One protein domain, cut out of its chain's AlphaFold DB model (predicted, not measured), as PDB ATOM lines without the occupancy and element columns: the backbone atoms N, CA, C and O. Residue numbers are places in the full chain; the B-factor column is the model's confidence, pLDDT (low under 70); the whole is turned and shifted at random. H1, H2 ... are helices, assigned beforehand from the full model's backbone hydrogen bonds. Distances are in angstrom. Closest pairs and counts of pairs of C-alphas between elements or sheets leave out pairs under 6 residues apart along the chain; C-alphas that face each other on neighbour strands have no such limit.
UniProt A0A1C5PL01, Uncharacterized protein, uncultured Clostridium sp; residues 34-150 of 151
ATOM      1  N   HIS A  34     165.886 113.918 164.630       52.53
ATOM      2  CA  HIS A  34     166.814 114.742 163.848       52.53
ATOM      3  C   HIS A  34     166.861 116.206 164.293       52.53
ATOM      4  O   HIS A  34     165.883 116.938 164.189       52.53
ATOM      5  N   MET A  35     168.059 116.715 164.621       53.59
ATOM      6  CA  MET A  35     168.343 118.168 164.696       53.59
ATOM      7  C   MET A  35     167.843 118.922 163.447       53.59
ATOM      8  O   MET A  35     167.556 120.123 163.496       53.59
ATOM      9  N   GLN A  36     167.703 118.194 162.331       56.59
ATOM     10  CA  GLN A  36     167.150 118.683 161.081       56.59
ATOM     11  C   GLN A  36     165.655 119.055 161.155       56.59
ATOM     12  O   GLN A  36     165.228 120.085 160.630       56.59
ATOM     13  N   ALA A  37     164.865 118.286 161.902       65.38
ATOM     14  CA  ALA A  37     163.468 118.586 162.198       65.38
ATOM     15  C   ALA A  37     163.316 119.944 162.894       65.38
ATOM     16  O   ALA A  37     162.491 120.782 162.521       65.38
ATOM     17  N   HIS A  38     164.167 120.183 163.891       68.56
ATOM     18  CA  HIS A  38     164.092 121.370 164.727       68.56
ATOM     19  C   HIS A  38     164.374 122.663 163.943       68.56
ATOM     20  O   HIS A  38     163.679 123.666 164.147       68.56
ATOM     21  N   TYR A  39     165.341 122.670 163.011       76.56
ATOM     22  CA  TYR A  39     165.590 123.868 162.191       76.56
ATOM     23  C   TYR A  39     164.416 124.171 161.253       76.56
ATOM     24  O   TYR A  39     164.056 125.343 161.109       76.56
ATOM     25  N   LEU A  40     163.796 123.144 160.658       81.06
ATOM     26  CA  LEU A  40     162.643 123.300 159.767       81.06
ATOM     27  C   LEU A  40     161.446 123.863 160.526       81.06
ATOM     28  O   LEU A  40     160.868 124.872 160.116       81.06
ATOM     29  N   ILE A  41     161.131 123.275 161.682       85.56
ATOM     30  CA  ILE A  41     160.060 123.739 162.571       85.56
ATOM     31  C   ILE A  41     160.303 125.197 162.971       85.56
ATOM     32  O   ILE A  41     159.394 126.029 162.915       85.56
ATOM     33  N   ARG A  42     161.546 125.551 163.317       86.88
ATOM     34  CA  ARG A  42     161.917 126.927 163.667       86.88
ATOM     35  C   ARG A  42     161.771 127.888 162.486       86.88
ATOM     36  O   ARG A  42     161.315 129.017 162.683       86.88
ATOM     37  N   ALA A  43     162.156 127.478 161.280       87.12
ATOM     38  CA  ALA A  43     162.020 128.287 160.072       87.12
ATOM     39  C   ALA A  43     160.542 128.548 159.738       87.12
ATOM     40  O   ALA A  43     160.148 129.704 159.566       87.12
ATOM     41  N   MET A  44     159.713 127.500 159.760       88.88
ATOM     42  CA  MET A  44     158.266 127.603 159.546       88.88
ATOM     43  C   MET A  44     157.605 128.491 160.599       88.88
ATOM     44  O   MET A  44     156.876 129.423 160.268       88.88
ATOM     45  N   SER A  45     157.943 128.289 161.872       88.44
ATOM     46  CA  SER A  45     157.457 129.103 162.988       88.44
ATOM     47  C   SER A  45     157.753 130.596 162.804       88.44
ATOM     48  O   SER A  45     156.872 131.438 162.998       88.44
ATOM     49  N   LYS A  46     158.966 130.950 162.351       90.94
ATOM     50  CA  LYS A  46     159.332 132.342 162.030       90.94
ATOM     51  C   LYS A  46     158.516 132.904 160.864       90.94
ATOM     52  O   LYS A  46     158.107 134.065 160.918       90.94
ATOM     53  N   TYR A  47     158.290 132.108 159.824       92.38
ATOM     54  CA  TYR A  47     157.500 132.522 158.665       92.38
ATOM     55  C   TYR A  47     156.037 132.782 159.045       92.38
ATOM     56  O   TYR A  47     155.503 133.852 158.749       92.38
ATOM     57  N   LEU A  48     155.424 131.859 159.790       93.19
ATOM     58  CA  LEU A  48     154.061 132.000 160.301       93.19
ATOM     59  C   LEU A  48     153.930 133.212 161.228       93.19
ATOM     60  O   LEU A  48     152.988 133.987 161.104       93.19
ATOM     61  N   GLU A  49     154.920 133.455 162.092       91.69
ATOM     62  CA  GLU A  49     154.937 134.655 162.933       91.69
ATOM     63  C   GLU A  49     154.947 135.949 162.103       91.69
ATOM     64  O   GLU A  49     154.295 136.931 162.469       91.69
ATOM     65  N   LYS A  50     155.686 135.974 160.985       93.19
ATOM     66  CA  LYS A  50     155.734 137.124 160.072       93.19
ATOM     67  C   LYS A  50     154.385 137.342 159.387       93.19
ATOM     68  O   LYS A  50     153.927 138.485 159.327       93.19
ATOM     69  N   MET A  51     153.739 136.266 158.942       93.12
ATOM     70  CA  MET A  51     152.393 136.315 158.365       93.12
ATOM     71  C   MET A  51     151.366 136.826 159.375       93.12
ATOM     72  O   MET A  51     150.668 137.800 159.097       93.12
ATOM     73  N   ASP A  52     151.348 136.275 160.588       93.31
ATOM     74  CA  ASP A  52     150.427 136.696 161.647       93.31
ATOM     75  C   ASP A  52     150.627 138.178 162.025       93.31
ATOM     76  O   ASP A  52     149.664 138.913 162.263       93.31
ATOM     77  N   LYS A  53     151.879 138.662 162.054       91.88
ATOM     78  CA  LYS A  53     152.183 140.090 162.264       91.88
ATOM     79  C   LYS A  53     151.605 140.961 161.152       91.88
ATOM     80  O   LYS A  53     151.014 141.999 161.459       91.88
ATOM     81  N   TYR A  54     151.759 140.542 159.897       93.12
ATOM     82  CA  TYR A  54     151.243 141.264 158.738       93.12
ATOM     83  C   TYR A  54     149.711 141.307 158.729       93.12
ATOM     84  O   TYR A  54     149.132 142.385 158.608       93.12
ATOM     85  N   VAL A  55     149.048 140.169 158.959       92.88
ATOM     86  CA  VAL A  55     147.581 140.086 159.051       92.88
ATOM     87  C   VAL A  55     147.059 141.028 160.130       92.88
ATOM     88  O   VAL A  55     146.211 141.873 159.844       92.88
ATOM     89  N   ARG A  56     147.628 140.988 161.343       93.50
ATOM     90  CA  ARG A  56     147.236 141.928 162.406       93.50
ATOM     91  C   ARG A  56     147.466 143.379 161.997       93.50
ATOM     92  O   ARG A  56     146.629 144.223 162.282       93.50
ATOM     93  N   GLN A  57     148.569 143.703 161.324       91.81
ATOM     94  CA  GLN A  57     148.810 145.066 160.837       91.81
ATOM     95  C   GLN A  57     147.721 145.530 159.858       91.81
ATOM     96  O   GLN A  57     147.246 146.659 159.975       91.81
ATOM     97  N   ARG A  58     147.294 144.665 158.931       92.12
ATOM     98  CA  ARG A  58     146.215 144.965 157.977       92.12
ATOM     99  C   ARG A  58     144.865 145.103 158.672       92.12
ATOM    100  O   ARG A  58     144.166 146.072 158.409       92.12
ATOM    101  N   LEU A  59     144.546 144.224 159.620       92.12
ATOM    102  CA  LEU A  59     143.325 144.341 160.419       92.12
ATOM    103  C   LEU A  59     143.282 145.667 161.185       92.12
ATOM    104  O   LEU A  59     142.286 146.378 161.121       92.12
ATOM    105  N   ARG A  60     144.395 146.071 161.814       91.25
ATOM    106  CA  ARG A  60     144.486 147.386 162.466       91.25
ATOM    107  C   ARG A  60     144.269 148.542 161.489       91.25
ATOM    108  O   ARG A  60     143.639 149.519 161.870       91.25
ATOM    109  N   MET A  61     144.775 148.459 160.253       89.31
ATOM    110  CA  MET A  61     144.499 149.482 159.230       89.31
ATOM    111  C   MET A  61     142.997 149.575 158.952       89.31
ATOM    112  O   MET A  61     142.460 150.678 158.949       89.31
ATOM    113  N   CYS A  62     142.325 148.435 158.765       89.38
ATOM    114  CA  CYS A  62     140.893 148.381 158.465       89.38
ATOM    115  C   CYS A  62     140.018 148.905 159.614       89.38
ATOM    116  O   CYS A  62     138.983 149.512 159.365       89.38
ATOM    117  N   MET A  63     140.444 148.710 160.864       88.25
ATOM    118  CA  MET A  63     139.730 149.196 162.052       88.25
ATOM    119  C   MET A  63     139.891 150.709 162.290       88.25
ATOM    120  O   MET A  63     139.192 151.285 163.122       88.25
ATOM    121  N   ILE A  64     140.820 151.384 161.601       87.38
ATOM    122  CA  ILE A  64     140.998 152.840 161.704       87.38
ATOM    123  C   ILE A  64     140.188 153.512 160.598       87.38
ATOM    124  O   ILE A  64     140.649 153.659 159.471       87.38
ATOM    125  N   HIS A  65     138.996 153.992 160.940       76.38
ATOM    126  CA  HIS A  65     138.095 154.603 159.960       76.38
ATOM    127  C   HIS A  65     138.522 156.016 159.518       76.38
ATOM    128  O   HIS A  65     138.336 156.390 158.364       76.38
ATOM    129  N   LYS A  66     139.145 156.818 160.400       77.25
ATOM    130  CA  LYS A  66     139.508 158.219 160.101       77.25
ATOM    131  C   LYS A  66     140.978 158.369 159.701       77.25
ATOM    132  O   LYS A  66     141.869 158.369 160.561       77.25
ATOM    133  N   HIS A  67     141.219 158.566 158.402       77.19
ATOM    134  CA  HIS A  67     142.542 158.707 157.773       77.19
ATOM    135  C   HIS A  67     143.524 157.620 158.246       77.19
ATOM    136  O   HIS A  67     144.399 157.912 159.079       77.19
ATOM    137  N   PRO A  68     143.356 156.364 157.791       82.44
ATOM    138  CA  PRO A  68     144.225 155.268 158.186       82.44
ATOM    139  C   PRO A  68     145.633 155.517 157.649       82.44
ATOM    140  O   PRO A  68     145.869 155.573 156.447       82.44
ATOM    141  N   THR A  69     146.590 155.674 158.558       84.38
ATOM    142  CA  THR A  69     148.004 155.779 158.202       84.38
ATOM    143  C   THR A  69     148.789 154.704 158.923       84.38
ATOM    144  O   THR A  69     148.477 154.325 160.055       84.38
ATOM    145  N   VAL A  70     149.867 154.256 158.285       81.06
ATOM    146  CA  VAL A  70     150.772 153.242 158.836       81.06
ATOM    147  C   VAL A  70     151.276 153.651 160.228       81.06
ATOM    148  O   VAL A  70     151.314 152.833 161.145       81.06
ATOM    149  N   LYS A  71     151.565 154.944 160.429       81.94
ATOM    150  CA  LYS A  71     151.979 155.503 161.725       81.94
ATOM    151  C   LYS A  71     150.911 155.336 162.813       81.94
ATOM    152  O   LYS A  71     151.250 154.954 163.929       81.94
ATOM    153  N   LYS A  72     149.629 155.579 162.499       81.69
ATOM    154  CA  LYS A  72     148.522 155.357 163.449       81.69
ATOM    155  C   LYS A  72     148.378 153.877 163.793       81.69
ATOM    156  O   LYS A  72     148.189 153.551 164.958       81.69
ATOM    157  N   VAL A  73     148.534 152.984 162.814       84.50
ATOM    158  CA  VAL A  73     148.502 151.536 163.066       84.50
ATOM    159  C   VAL A  73     149.610 151.081 163.997       84.50
ATOM    160  O   VAL A  73     149.336 150.308 164.911       84.50
ATOM    161  N   TYR A  74     150.833 151.582 163.812       82.50
ATOM    162  CA  TYR A  74     151.925 151.281 164.738       82.50
ATOM    163  C   TYR A  74     151.638 151.780 166.159       82.50
ATOM    164  O   TYR A  74     151.955 151.073 167.111       82.50
ATOM    165  N   GLY A  75     150.992 152.942 166.315       81.69
ATOM    166  CA  GLY A  75     150.534 153.424 167.625       81.69
ATOM    167  C   GLY A  75     149.489 152.508 168.273       81.69
ATOM    168  O   GLY A  75     149.527 152.272 169.476       81.69
ATOM    169  N   MET A  76     148.611 151.903 167.471       85.62
ATOM    170  CA  MET A  76     147.581 150.980 167.960       85.62
ATOM    171  C   MET A  76     148.108 149.586 168.327       85.62
ATOM    172  O   MET A  76     147.339 148.767 168.822       85.62
ATOM    173  N   CYS A  77     149.393 149.278 168.122       86.69
ATOM    174  CA  CYS A  77     149.959 147.975 168.488       86.69
ATOM    175  C   CYS A  77     149.843 147.659 169.988       86.69
ATOM    176  O   CYS A  77     149.748 146.485 170.338       86.69
ATOM    177  N   TYR A  78     149.836 148.686 170.844       81.31
ATOM    178  CA  TYR A  78     149.690 148.532 172.293       81.31
ATOM    179  C   TYR A  78     148.242 148.243 172.704       81.31
ATOM    180  O   TYR A  78     148.007 147.348 173.508       81.31
ATOM    181  N   LYS A  79     147.273 148.955 172.108       85.06
ATOM    182  CA  LYS A  79     145.835 148.792 172.393       85.06
ATOM    183  C   LYS A  79     145.260 147.528 171.754       85.06
ATOM    184  O   LYS A  79     144.532 146.776 172.387       85.06
ATOM    185  N   TRP A  80     145.598 147.291 170.491       90.12
ATOM    186  CA  TRP A  80     145.199 146.112 169.727       90.12
ATOM    187  C   TRP A  80     146.384 145.147 169.664       90.12
ATOM    188  O   TRP A  80     147.011 144.955 168.615       90.12
ATOM    189  N   ASN A  81     146.751 144.612 170.828       90.12
ATOM    190  CA  ASN A  81     147.832 143.642 170.995       90.12
ATOM    191  C   ASN A  81     147.398 142.237 170.507       90.12
ATOM    192  O   ASN A  81     146.331 142.063 169.924       90.12
ATOM    193  N   ILE A  82     148.253 141.225 170.679       91.69
ATOM    194  CA  ILE A  82     147.943 139.849 170.247       91.69
ATOM    195  C   ILE A  82     146.738 139.289 171.013       91.69
ATOM    196  O   ILE A  82     145.871 138.681 170.397       91.69
ATOM    197  N   GLU A  83     146.666 139.549 172.318       93.25
ATOM    198  CA  GLU A  83     145.557 139.137 173.180       93.25
ATOM    199  C   GLU A  83     144.214 139.691 172.683       93.25
ATOM    200  O   GLU A  83     143.261 138.937 172.535       93.25
ATOM    201  N   PHE A  84     144.151 140.977 172.327       93.00
ATOM    202  CA  PHE A  84     142.963 141.601 171.744       93.00
ATOM    203  C   PHE A  84     142.489 140.851 170.496       93.00
ATOM    204  O   PHE A  84     141.312 140.525 170.379       93.00
ATOM    205  N   PHE A  85     143.410 140.542 169.577       92.88
ATOM    206  CA  PHE A  85     143.071 139.824 168.349       92.88
ATOM    207  C   PHE A  85     142.592 138.394 168.617       92.88
ATOM    208  O   PHE A  85     141.641 137.940 167.989       92.88
ATOM    209  N   VAL A  86     143.205 137.700 169.573       93.56
ATOM    210  CA  VAL A  86     142.753 136.366 169.986       93.56
ATOM    211  C   VAL A  86     141.353 136.431 170.602       93.56
ATOM    212  O   VAL A  86     140.495 135.628 170.250       93.56
ATOM    213  N   ARG A  87     141.079 137.430 171.450       92.56
ATOM    214  CA  ARG A  87     139.774 137.618 172.105       92.56
ATOM    215  C   ARG A  87     138.631 137.907 171.134       92.56
ATOM    216  O   ARG A  87     137.509 137.504 171.407       92.56
ATOM    217  N   ILE A  88     138.899 138.569 170.007       91.81
ATOM    218  CA  ILE A  88     137.897 138.770 168.943       91.81
ATOM    219  C   ILE A  88     137.739 137.547 168.018       91.81
ATOM    220  O   ILE A  88     136.979 137.612 167.056       91.81
ATOM    221  N   GLY A  89     138.469 136.456 168.273       90.75
ATOM    222  CA  GLY A  89     138.382 135.206 167.516       90.75
ATOM    223  C   GLY A  89     139.404 135.049 166.385       90.75
ATOM    224  O   GLY A  89     139.286 134.115 165.592       90.75
ATOM    225  N   LEU A  90     140.424 135.914 166.276       92.75
ATOM    226  CA  LEU A  90     141.499 135.705 165.300       92.75
ATOM    227  C   LEU A  90     142.423 134.581 165.775       92.75
ATOM    228  O   LEU A  90     143.220 134.768 166.695       92.75
ATOM    229  N   ILE A  91     142.369 133.444 165.086       92.81
ATOM    230  CA  ILE A  91     143.243 132.296 165.338       92.81
ATOM    231  C   ILE A  91     144.623 132.545 164.701       92.81
ATOM    232  O   ILE A  91     144.709 132.664 163.476       92.81
ATOM    233  N   PRO A  92     145.724 132.615 165.479       93.56
ATOM    234  CA  PRO A  92     147.064 132.784 164.922       93.56
ATOM    235  C   PRO A  92     147.538 131.520 164.197       93.56
ATOM    236  O   PRO A  92     147.462 130.413 164.737       93.56
ATOM    237  N   SER A  93     148.117 131.684 163.009       92.06
ATOM    238  CA  SER A  93     148.599 130.572 162.178       92.06
ATOM    239  C   SER A  93     149.723 129.803 162.871       92.06
ATOM    240  O   SER A  93     149.773 128.576 162.821       92.06
ATOM    241  N   LYS A  94     150.618 130.519 163.567       91.38
ATOM    242  CA  LYS A  94     151.698 129.907 164.353       91.38
ATOM    243  C   LYS A  94     151.167 129.064 165.514       91.38
ATOM    244  O   LYS A  94     151.722 128.005 165.787       91.38
ATOM    245  N   TRP A  95     150.115 129.527 166.193       93.56
ATOM    246  CA  TRP A  95     149.478 128.742 167.252       93.56
ATOM    247  C   TRP A  95     148.855 127.471 166.673       93.56
ATOM    248  O   TRP A  95     149.145 126.384 167.162       93.56
ATOM    249  N   TRP A  96     148.088 127.599 165.586       91.69
ATOM    250  CA  TRP A  96     147.441 126.462 164.930       91.69
ATOM    251  C   TRP A  96     148.441 125.396 164.477       91.69
ATOM    252  O   TRP A  96     148.209 124.205 164.668       91.69
ATOM    253  N   PHE A  97     149.586 125.823 163.939       88.88
ATOM    254  CA  PHE A  97     150.683 124.935 163.564       88.88
ATOM    255  C   PHE A  97     151.180 124.098 164.750       88.88
ATOM    256  O   PHE A  97     151.239 122.874 164.659       88.88
ATOM    257  N   TYR A  98     151.471 124.731 165.887       86.56
ATOM    258  CA  TYR A  98     151.939 124.021 167.080       86.56
ATOM    259  C   TYR A  98     150.858 123.171 167.749       86.56
ATOM    260  O   TYR A  98     151.147 122.069 168.217       86.56
ATOM    261  N   TYR A  99     149.613 123.641 167.742       89.06
ATOM    262  CA  TYR A  99     148.471 122.866 168.208       89.06
ATOM    263  C   TYR A  99     148.288 121.586 167.381       89.06
ATOM    264  O   TYR A  99     148.074 120.521 167.948       89.06
ATOM    265  N   LYS A 100     148.452 121.650 166.054       87.56
ATOM    266  CA  LYS A 100     148.380 120.465 165.189       87.56
ATOM    267  C   LYS A 100     149.534 119.486 165.370       87.56
ATOM    268  O   LYS A 100     149.308 118.295 165.209       87.56
ATOM    269  N   MET A 101     150.733 119.964 165.701       82.88
ATOM    270  CA  MET A 101     151.876 119.077 165.939       82.88
ATOM    271  C   MET A 101     151.818 118.368 167.295       82.88
ATOM    272  O   MET A 101     152.151 117.191 167.366       82.88
ATOM    273  N   TRP A 102     151.427 119.066 168.368       81.38
ATOM    274  CA  TRP A 102     151.561 118.537 169.735       81.38
ATOM    275  C   TRP A 102     150.248 118.390 170.507       81.38
ATOM    276  O   TRP A 102     150.242 117.763 171.561       81.38
ATOM    277  N   GLY A 103     149.144 118.985 170.048       80.06
ATOM    278  CA  GLY A 103     147.812 118.902 170.671       80.06
ATOM    279  C   GLY A 103     147.654 119.602 172.029       80.06
ATOM    280  O   GLY A 103     146.555 120.008 172.387       80.06
ATOM    281  N   THR A 104     148.743 119.800 172.774       84.44
ATOM    282  CA  THR A 104     148.765 120.331 174.150       84.44
ATOM    283  C   THR A 104     149.045 121.835 174.231       84.44
ATOM    284  O   THR A 104     148.993 122.432 175.311       84.44
ATOM    285  N   TYR A 105     149.363 122.473 173.102       85.25
ATOM    286  CA  TYR A 105     149.705 123.891 173.056       85.25
ATOM    287  C   TYR A 105     148.446 124.762 173.022       85.25
ATOM    288  O   TYR A 105     147.838 124.968 171.969       85.25
ATOM    289  N   THR A 106     148.041 125.269 174.186       91.62
ATOM    290  CA  THR A 106     146.837 126.098 174.316       91.62
ATOM    291  C   THR A 106     147.055 127.520 173.798       91.62
ATOM    292  O   THR A 106     148.189 127.990 173.635       91.62
ATOM    293  N   ILE A 107     145.960 128.213 173.488       92.31
ATOM    294  CA  ILE A 107     146.024 129.566 172.925       92.31
ATOM    295  C   ILE A 107     146.475 130.591 173.971       92.31
ATOM    296  O   ILE A 107     147.175 131.547 173.640       92.31
ATOM    297  N   GLU A 108     146.175 130.340 175.245       92.62
ATOM    298  CA  GLU A 108     146.619 131.146 176.384       92.62
ATOM    299  C   GLU A 108     148.142 131.103 176.501       92.62
ATOM    300  O   GLU A 108     148.779 132.153 176.549       92.62
ATOM    301  N   LYS A 109     148.744 129.904 176.414       92.75
ATOM    302  CA  LYS A 109     150.208 129.739 176.408       92.75
ATOM    303  C   LYS A 109     150.870 130.487 175.253       92.75
ATOM    304  O   LYS A 109     151.967 131.025 175.406       92.75
ATOM    305  N   TYR A 110     150.222 130.547 174.088       92.12
ATOM    306  CA  TYR A 110     150.716 131.340 172.960       92.12
ATOM    307  C   TYR A 110     150.704 132.839 173.249       92.12
ATOM    308  O   TYR A 110     151.697 133.527 172.984       92.12
ATOM    309  N   VAL A 111     149.597 133.349 173.788       93.81
ATOM    310  CA  VAL A 111     149.465 134.764 174.149       93.81
ATOM    311  C   VAL A 111     150.489 135.131 175.221       93.81
ATOM    312  O   VAL A 111     151.239 136.090 175.029       93.81
ATOM    313  N   GLU A 112     150.588 134.333 176.284       94.06
ATOM    314  CA  GLU A 112     151.530 134.526 177.386       94.06
ATOM    315  C   GLU A 112     152.979 134.562 176.890       94.06
ATOM    316  O   GLU A 112     153.693 135.532 177.146       94.06
ATOM    317  N   TYR A 113     153.393 133.572 176.090       91.75
ATOM    318  CA  TYR A 113     154.733 133.526 175.500       91.75
ATOM    319  C   TYR A 113     155.056 134.804 174.717       91.75
ATOM    320  O   TYR A 113     156.133 135.391 174.852       91.75
ATOM    321  N   HIS A 114     154.114 135.262 173.891       90.38
ATOM    322  CA  HIS A 114     154.314 136.452 173.075       90.38
ATOM    323  C   HIS A 114     154.313 137.748 173.897       90.38
ATOM    324  O   HIS A 114     155.061 138.670 173.566       90.38
ATOM    325  N   MET A 115     153.518 137.834 174.965       90.50
ATOM    326  CA  MET A 115     153.526 138.974 175.884       90.50
ATOM    327  C   MET A 115     154.818 139.032 176.697       90.50
ATOM    328  O   MET A 115     155.454 140.086 176.746       90.50
ATOM    329  N   HIS A 116     155.240 137.897 177.257       92.31
ATOM    330  CA  HIS A 116     156.491 137.778 177.992       92.31
ATOM    331  C   HIS A 116     157.681 138.174 177.114       92.31
ATOM    332  O   HIS A 116     158.464 139.044 177.489       92.31
ATOM    333  N   ARG A 117     157.760 137.640 175.889       90.38
ATOM    334  CA  ARG A 117     158.812 138.007 174.934       90.38
ATOM    335  C   ARG A 117     158.831 139.505 174.630       90.38
ATOM    336  O   ARG A 117     159.898 140.104 174.640       90.38
ATOM    337  N   ASN A 118     157.674 140.129 174.392       88.88
ATOM    338  CA  ASN A 118     157.619 141.572 174.135       88.88
ATOM    339  C   ASN A 118     158.129 142.394 175.332       88.88
ATOM    340  O   ASN A 118     158.757 143.432 175.131       88.88
ATOM    341  N   LYS A 119     157.855 141.943 176.564       90.50
ATOM    342  CA  LYS A 119     158.354 142.575 177.792       90.50
ATOM    343  C   LYS A 119     159.877 142.450 177.892       90.50
ATOM    344  O   LYS A 119     160.549 143.470 178.029       90.50
ATOM    345  N   VAL A 120     160.410 141.241 177.716       93.88
ATOM    346  CA  VAL A 120     161.858 140.973 177.738       93.88
ATOM    347  C   VAL A 120     162.589 141.763 176.647       93.88
ATOM    348  O   VAL A 120     163.583 142.427 176.934       93.88
ATOM    349  N   ASP A 121     162.074 141.777 175.414       91.19
ATOM    350  CA  ASP A 121     162.661 142.535 174.299       91.19
ATOM    351  C   ASP A 121     162.715 144.048 174.614       91.19
ATOM    352  O   ASP A 121     163.669 144.746 174.256       91.19
ATOM    353  N   MET A 122     161.695 144.578 175.302       89.19
ATOM    354  CA  MET A 122     161.661 145.974 175.743       89.19
ATOM    355  C   MET A 122     162.669 146.261 176.861       89.19
ATOM    356  O   MET A 122     163.357 147.282 176.797       89.19
ATOM    357  N   GLU A 123     162.786 145.376 177.848       92.50
ATOM    358  CA  GLU A 123     163.749 145.488 178.952       92.50
ATOM    359  C   GLU A 123     165.192 145.439 178.444       92.50
ATOM    360  O   GLU A 123     165.979 146.335 178.751       92.50
ATOM    361  N   GLN A 124     165.514 144.479 177.574       93.62
ATOM    362  CA  GLN A 124     166.823 144.382 176.922       93.62
ATOM    363  C   GLN A 124     167.151 145.645 176.128       93.62
ATOM    364  O   GLN A 124     168.274 146.150 176.170       93.62
ATOM    365  N   ARG A 125     166.161 146.206 175.425       89.75
ATOM    366  CA  ARG A 125     166.347 147.463 174.701       89.75
ATOM    367  C   ARG A 125     166.673 148.602 175.663       89.75
ATOM    368  O   ARG A 125     167.609 149.345 175.393       89.75
ATOM    369  N   ILE A 126     165.927 148.751 176.758       91.19
ATOM    370  CA  ILE A 126     166.185 149.779 177.779       91.19
ATOM    371  C   ILE A 126     167.594 149.621 178.352       91.19
ATOM    372  O   ILE A 126     168.321 150.610 178.437       91.19
ATOM    373  N   GLN A 127     167.982 148.394 178.694       92.62
ATOM    374  CA  GLN A 127     169.289 148.087 179.260       92.62
ATOM    375  C   GLN A 127     170.427 148.460 178.300       92.62
ATOM    376  O   GLN A 127     171.326 149.202 178.683       92.62
ATOM    377  N   LYS A 128     170.310 148.095 177.020       93.06
ATOM    378  CA  LYS A 128     171.279 148.476 175.985       93.06
ATOM    379  C   LYS A 128     171.444 149.994 175.843       93.06
ATOM    380  O   LYS A 128     172.544 150.482 175.614       93.06
ATOM    381  N   PHE A 129     170.363 150.769 175.963       90.06
ATOM    382  CA  PHE A 129     170.466 152.235 175.938       90.06
ATOM    383  C   PHE A 129     171.194 152.782 177.173       90.06
ATOM    384  O   PHE A 129     171.991 153.705 177.027       90.06
ATOM    385  N   LYS A 130     170.969 152.193 178.358       91.12
ATOM    386  CA  LYS A 130     171.693 152.559 179.586       91.12
ATOM    387  C   LYS A 130     173.191 152.275 179.474       91.12
ATOM    388  O   LYS A 130     173.979 153.134 179.846       91.12
ATOM    389  N   GLU A 131     173.572 151.121 178.923       92.25
ATOM    390  CA  GLU A 131     174.977 150.748 178.675       92.25
ATOM    391  C   GLU A 131     175.688 151.743 177.752       92.25
ATOM    392  O   GLU A 131     176.853 152.061 177.954       92.25
ATOM    393  N   LEU A 132     174.968 152.299 176.775       91.81
ATOM    394  CA  LEU A 132     175.472 153.344 175.881       91.81
ATOM    395  C   LEU A 132     175.482 154.749 176.519       91.81
ATOM    396  O   LEU A 132     175.783 155.722 175.832       91.81
ATOM    397  N   GLY A 133     175.098 154.888 177.794       87.19
ATOM    398  CA  GLY A 133     174.975 156.178 178.483       87.19
ATOM    399  C   GLY A 133     173.801 157.040 177.997       87.19
ATOM    400  O   GLY A 133     173.702 158.219 178.337       87.19
ATOM    401  N   ILE A 134     172.889 156.480 177.198       87.62
ATOM    402  CA  ILE A 134     171.756 157.201 176.618       87.62
ATOM    403  C   ILE A 134     170.526 156.988 177.503       87.62
ATOM    404  O   ILE A 134     170.014 155.875 177.644       87.62
ATOM    405  N   ALA A 135     169.965 158.074 178.037       85.62
ATOM    406  CA  ALA A 135     168.689 158.011 178.741       85.62
ATOM    407  C   ALA A 135     167.577 157.503 177.802       85.62
ATOM    408  O   ALA A 135     167.217 158.156 176.821       85.62
ATOM    409  N   PHE A 136     166.994 156.337 178.106       80.19
ATOM    410  CA  PHE A 136     165.928 155.756 177.280       80.19
ATOM    411  C   PHE A 136     164.675 156.650 177.225       80.19
ATOM    412  O   PHE A 136     164.042 156.776 176.166       80.19
ATOM    413  N   TYR A 137     164.342 157.285 178.355       82.56
ATOM    414  CA  TYR A 137     163.230 158.221 178.522       82.56
ATOM    415  C   TYR A 137     163.727 159.668 178.441       82.56
ATOM    416  O   TYR A 137     163.996 160.316 179.446       82.56
ATOM    417  N   THR A 138     163.853 160.189 177.224       87.25
ATOM    418  CA  THR A 138     164.169 161.608 177.006       87.25
ATOM    419  C   THR A 138     162.900 162.463 177.022       87.25
ATOM    420  O   THR A 138     161.838 161.995 176.605       87.25
ATOM    421  N   LYS A 139     163.003 163.750 177.394       87.75
ATOM    422  CA  LYS A 139     161.871 164.706 177.345       87.75
ATOM    423  C   LYS A 139     161.168 164.705 175.977       87.75
ATOM    424  O   LYS A 139     159.945 164.657 175.896       87.75
ATOM    425  N   LYS A 140     161.946 164.655 174.886       86.44
ATOM    426  CA  LYS A 140     161.435 164.563 173.505       86.44
ATOM    427  C   LYS A 140     160.637 163.282 173.255       86.44
ATOM    428  O   LYS A 140     159.668 163.298 172.502       86.44
ATOM    429  N   ARG A 141     161.060 162.160 173.839       80.50
ATOM    430  CA  ARG A 141     160.375 160.874 173.693       80.50
ATOM    431  C   ARG A 141     159.106 160.814 174.539       80.50
ATOM    432  O   ARG A 141     158.108 160.330 174.025       80.50
ATOM    433  N   LEU A 142     159.140 161.338 175.764       84.44
ATOM    434  CA  LEU A 142     157.963 161.452 176.631       84.44
ATOM    435  C   LEU A 142     156.878 162.311 175.973       84.44
ATOM    436  O   LEU A 142     155.752 161.849 175.848       84.44
ATOM    437  N   LYS A 143     157.244 163.471 175.408       84.06
ATOM    438  CA  LYS A 143     156.311 164.305 174.634       84.06
ATOM    439  C   LYS A 143     155.658 163.535 173.477       84.06
ATOM    440  O   LYS A 143     154.451 163.565 173.319       84.06
ATOM    441  N   LYS A 144     156.437 162.747 172.721       78.31
ATOM    442  CA  LYS A 144     155.895 161.887 171.649       78.31
ATOM    443  C   LYS A 144     154.947 160.792 172.150       78.31
ATOM    444  O   LYS A 144     154.099 160.357 171.377       78.31
ATOM    445  N   MET A 145     155.153 160.280 173.365       75.56
ATOM    446  CA  MET A 145     154.254 159.293 173.971       75.56
ATOM    447  C   MET A 145     152.940 159.962 174.379       75.56
ATOM    448  O   MET A 145     151.879 159.448 174.042       75.56
ATOM    449  N   ASP A 146     153.017 161.132 175.008       75.31
ATOM    450  CA  ASP A 146     151.858 161.917 175.438       75.31
ATOM    451  C   ASP A 146     151.001 162.388 174.248       75.31
ATOM    452  O   ASP A 146     149.805 162.111 174.190       75.31
ATOM    453  N   ASP A 147     151.628 162.927 173.196       71.50
ATOM    454  CA  ASP A 147     150.972 163.293 171.925       71.50
ATOM    455  C   ASP A 147     150.281 162.095 171.232       71.50
ATOM    456  O   ASP A 147     149.431 162.258 170.356       71.50
ATOM    457  N   SER A 148     150.692 160.861 171.550       60.88
ATOM    458  CA  SER A 148     150.089 159.647 170.984       60.88
ATOM    459  C   SER A 148     148.909 159.113 171.798       60.88
ATOM    460  O   SER A 148     148.080 158.391 171.239       60.88
ATOM    461  N   LEU A 149     148.846 159.466 173.086       58.00
ATOM    462  CA  LEU A 149     147.799 159.080 174.034       58.00
ATOM    463  C   LEU A 149     146.705 160.149 174.155       58.00
ATOM    464  O   LEU A 149     145.558 159.798 174.417       58.00
ATOM    465  N   SER A 150     147.038 161.419 173.914       54.66
ATOM    466  CA  SER A 150     146.094 162.535 173.827       54.66
ATOM    467  C   SER A 150     145.291 162.467 172.522       54.66
ATOM    468  O   SER A 150     145.651 163.013 171.476       54.66
TER     469      SER A 150
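What this domain is: This is residues 34 to 150 of the 151 residues of an uncharacterized protein of uncultured Clostridium sp (UniProt A0A1C5PL01). This is an open, flat frame of helices: the two long helices H1 and H5 run in different directions and stay apart, with short H3 and H4 bridging H1 to the first residues of H5. H2 packs on H1 at residues 57 to 61, and H6 folds back from the far end of H5 towards H2. The printed part has 117 residues with six named helices, H1 to H6 in chain order, and no named strand; the class is all helix. The whole is loose, with a radius of gyration of the C-alphas of 17.4 A and spans of 51 by 41 by 21 A.

Where its parts are: H1, residues 35 to 63, is the longest helix, 42.3 A from C-alpha 35 at (168.343, 118.168, 164.696) to C-alpha 63. H5, residues 107 to 131, measures 36.3 A and ends with C-alpha 131 at (174.977, 150.748, 178.675). H2 is residues 70 to 75, H3 82 to 87 and H4 93 to 102. H6, residues 139 to 149, measures 15.5 A and ends with C-alpha 149 at (147.799, 159.080, 174.034).

How they stand to each other: H1 touches H4 with residues 45 to 52 alone, opposite ways at a tilt of 35.2 degrees, only just steep; their closest C-alphas, Leu 48 and Lys 94, are 5.1 A apart. H1 touches H2 about perpendicular, at 80 degrees; the closest C-alphas, Arg 60 and Val 73, are 5.8 A apart. H5 touches H3 with residues 111 to 115 alone, at a shallow tilt of 22 degrees, opposite ways; the closest C-alphas, Glu 83 and Val 111, are 5.9 A apart. H6 touches no helix; it is close to but not clearly touching H2, with the closest C-alphas, Gly 75 and Ser 148, 7.1 A apart. In H1 to H6 every O i to N i+4 pair is within hydrogen-bond range.

The domain as a whole: The C-alphas farthest apart, those of His 34 and Ser 150, are 53.0 A apart. Residues 34 to 40, 116 to 124 and 138 to 144 stand free. The printed part has no cut and no long link. Its mean pLDDT is 86.1; residues 34 to 38 and 148 to 150 are under 70.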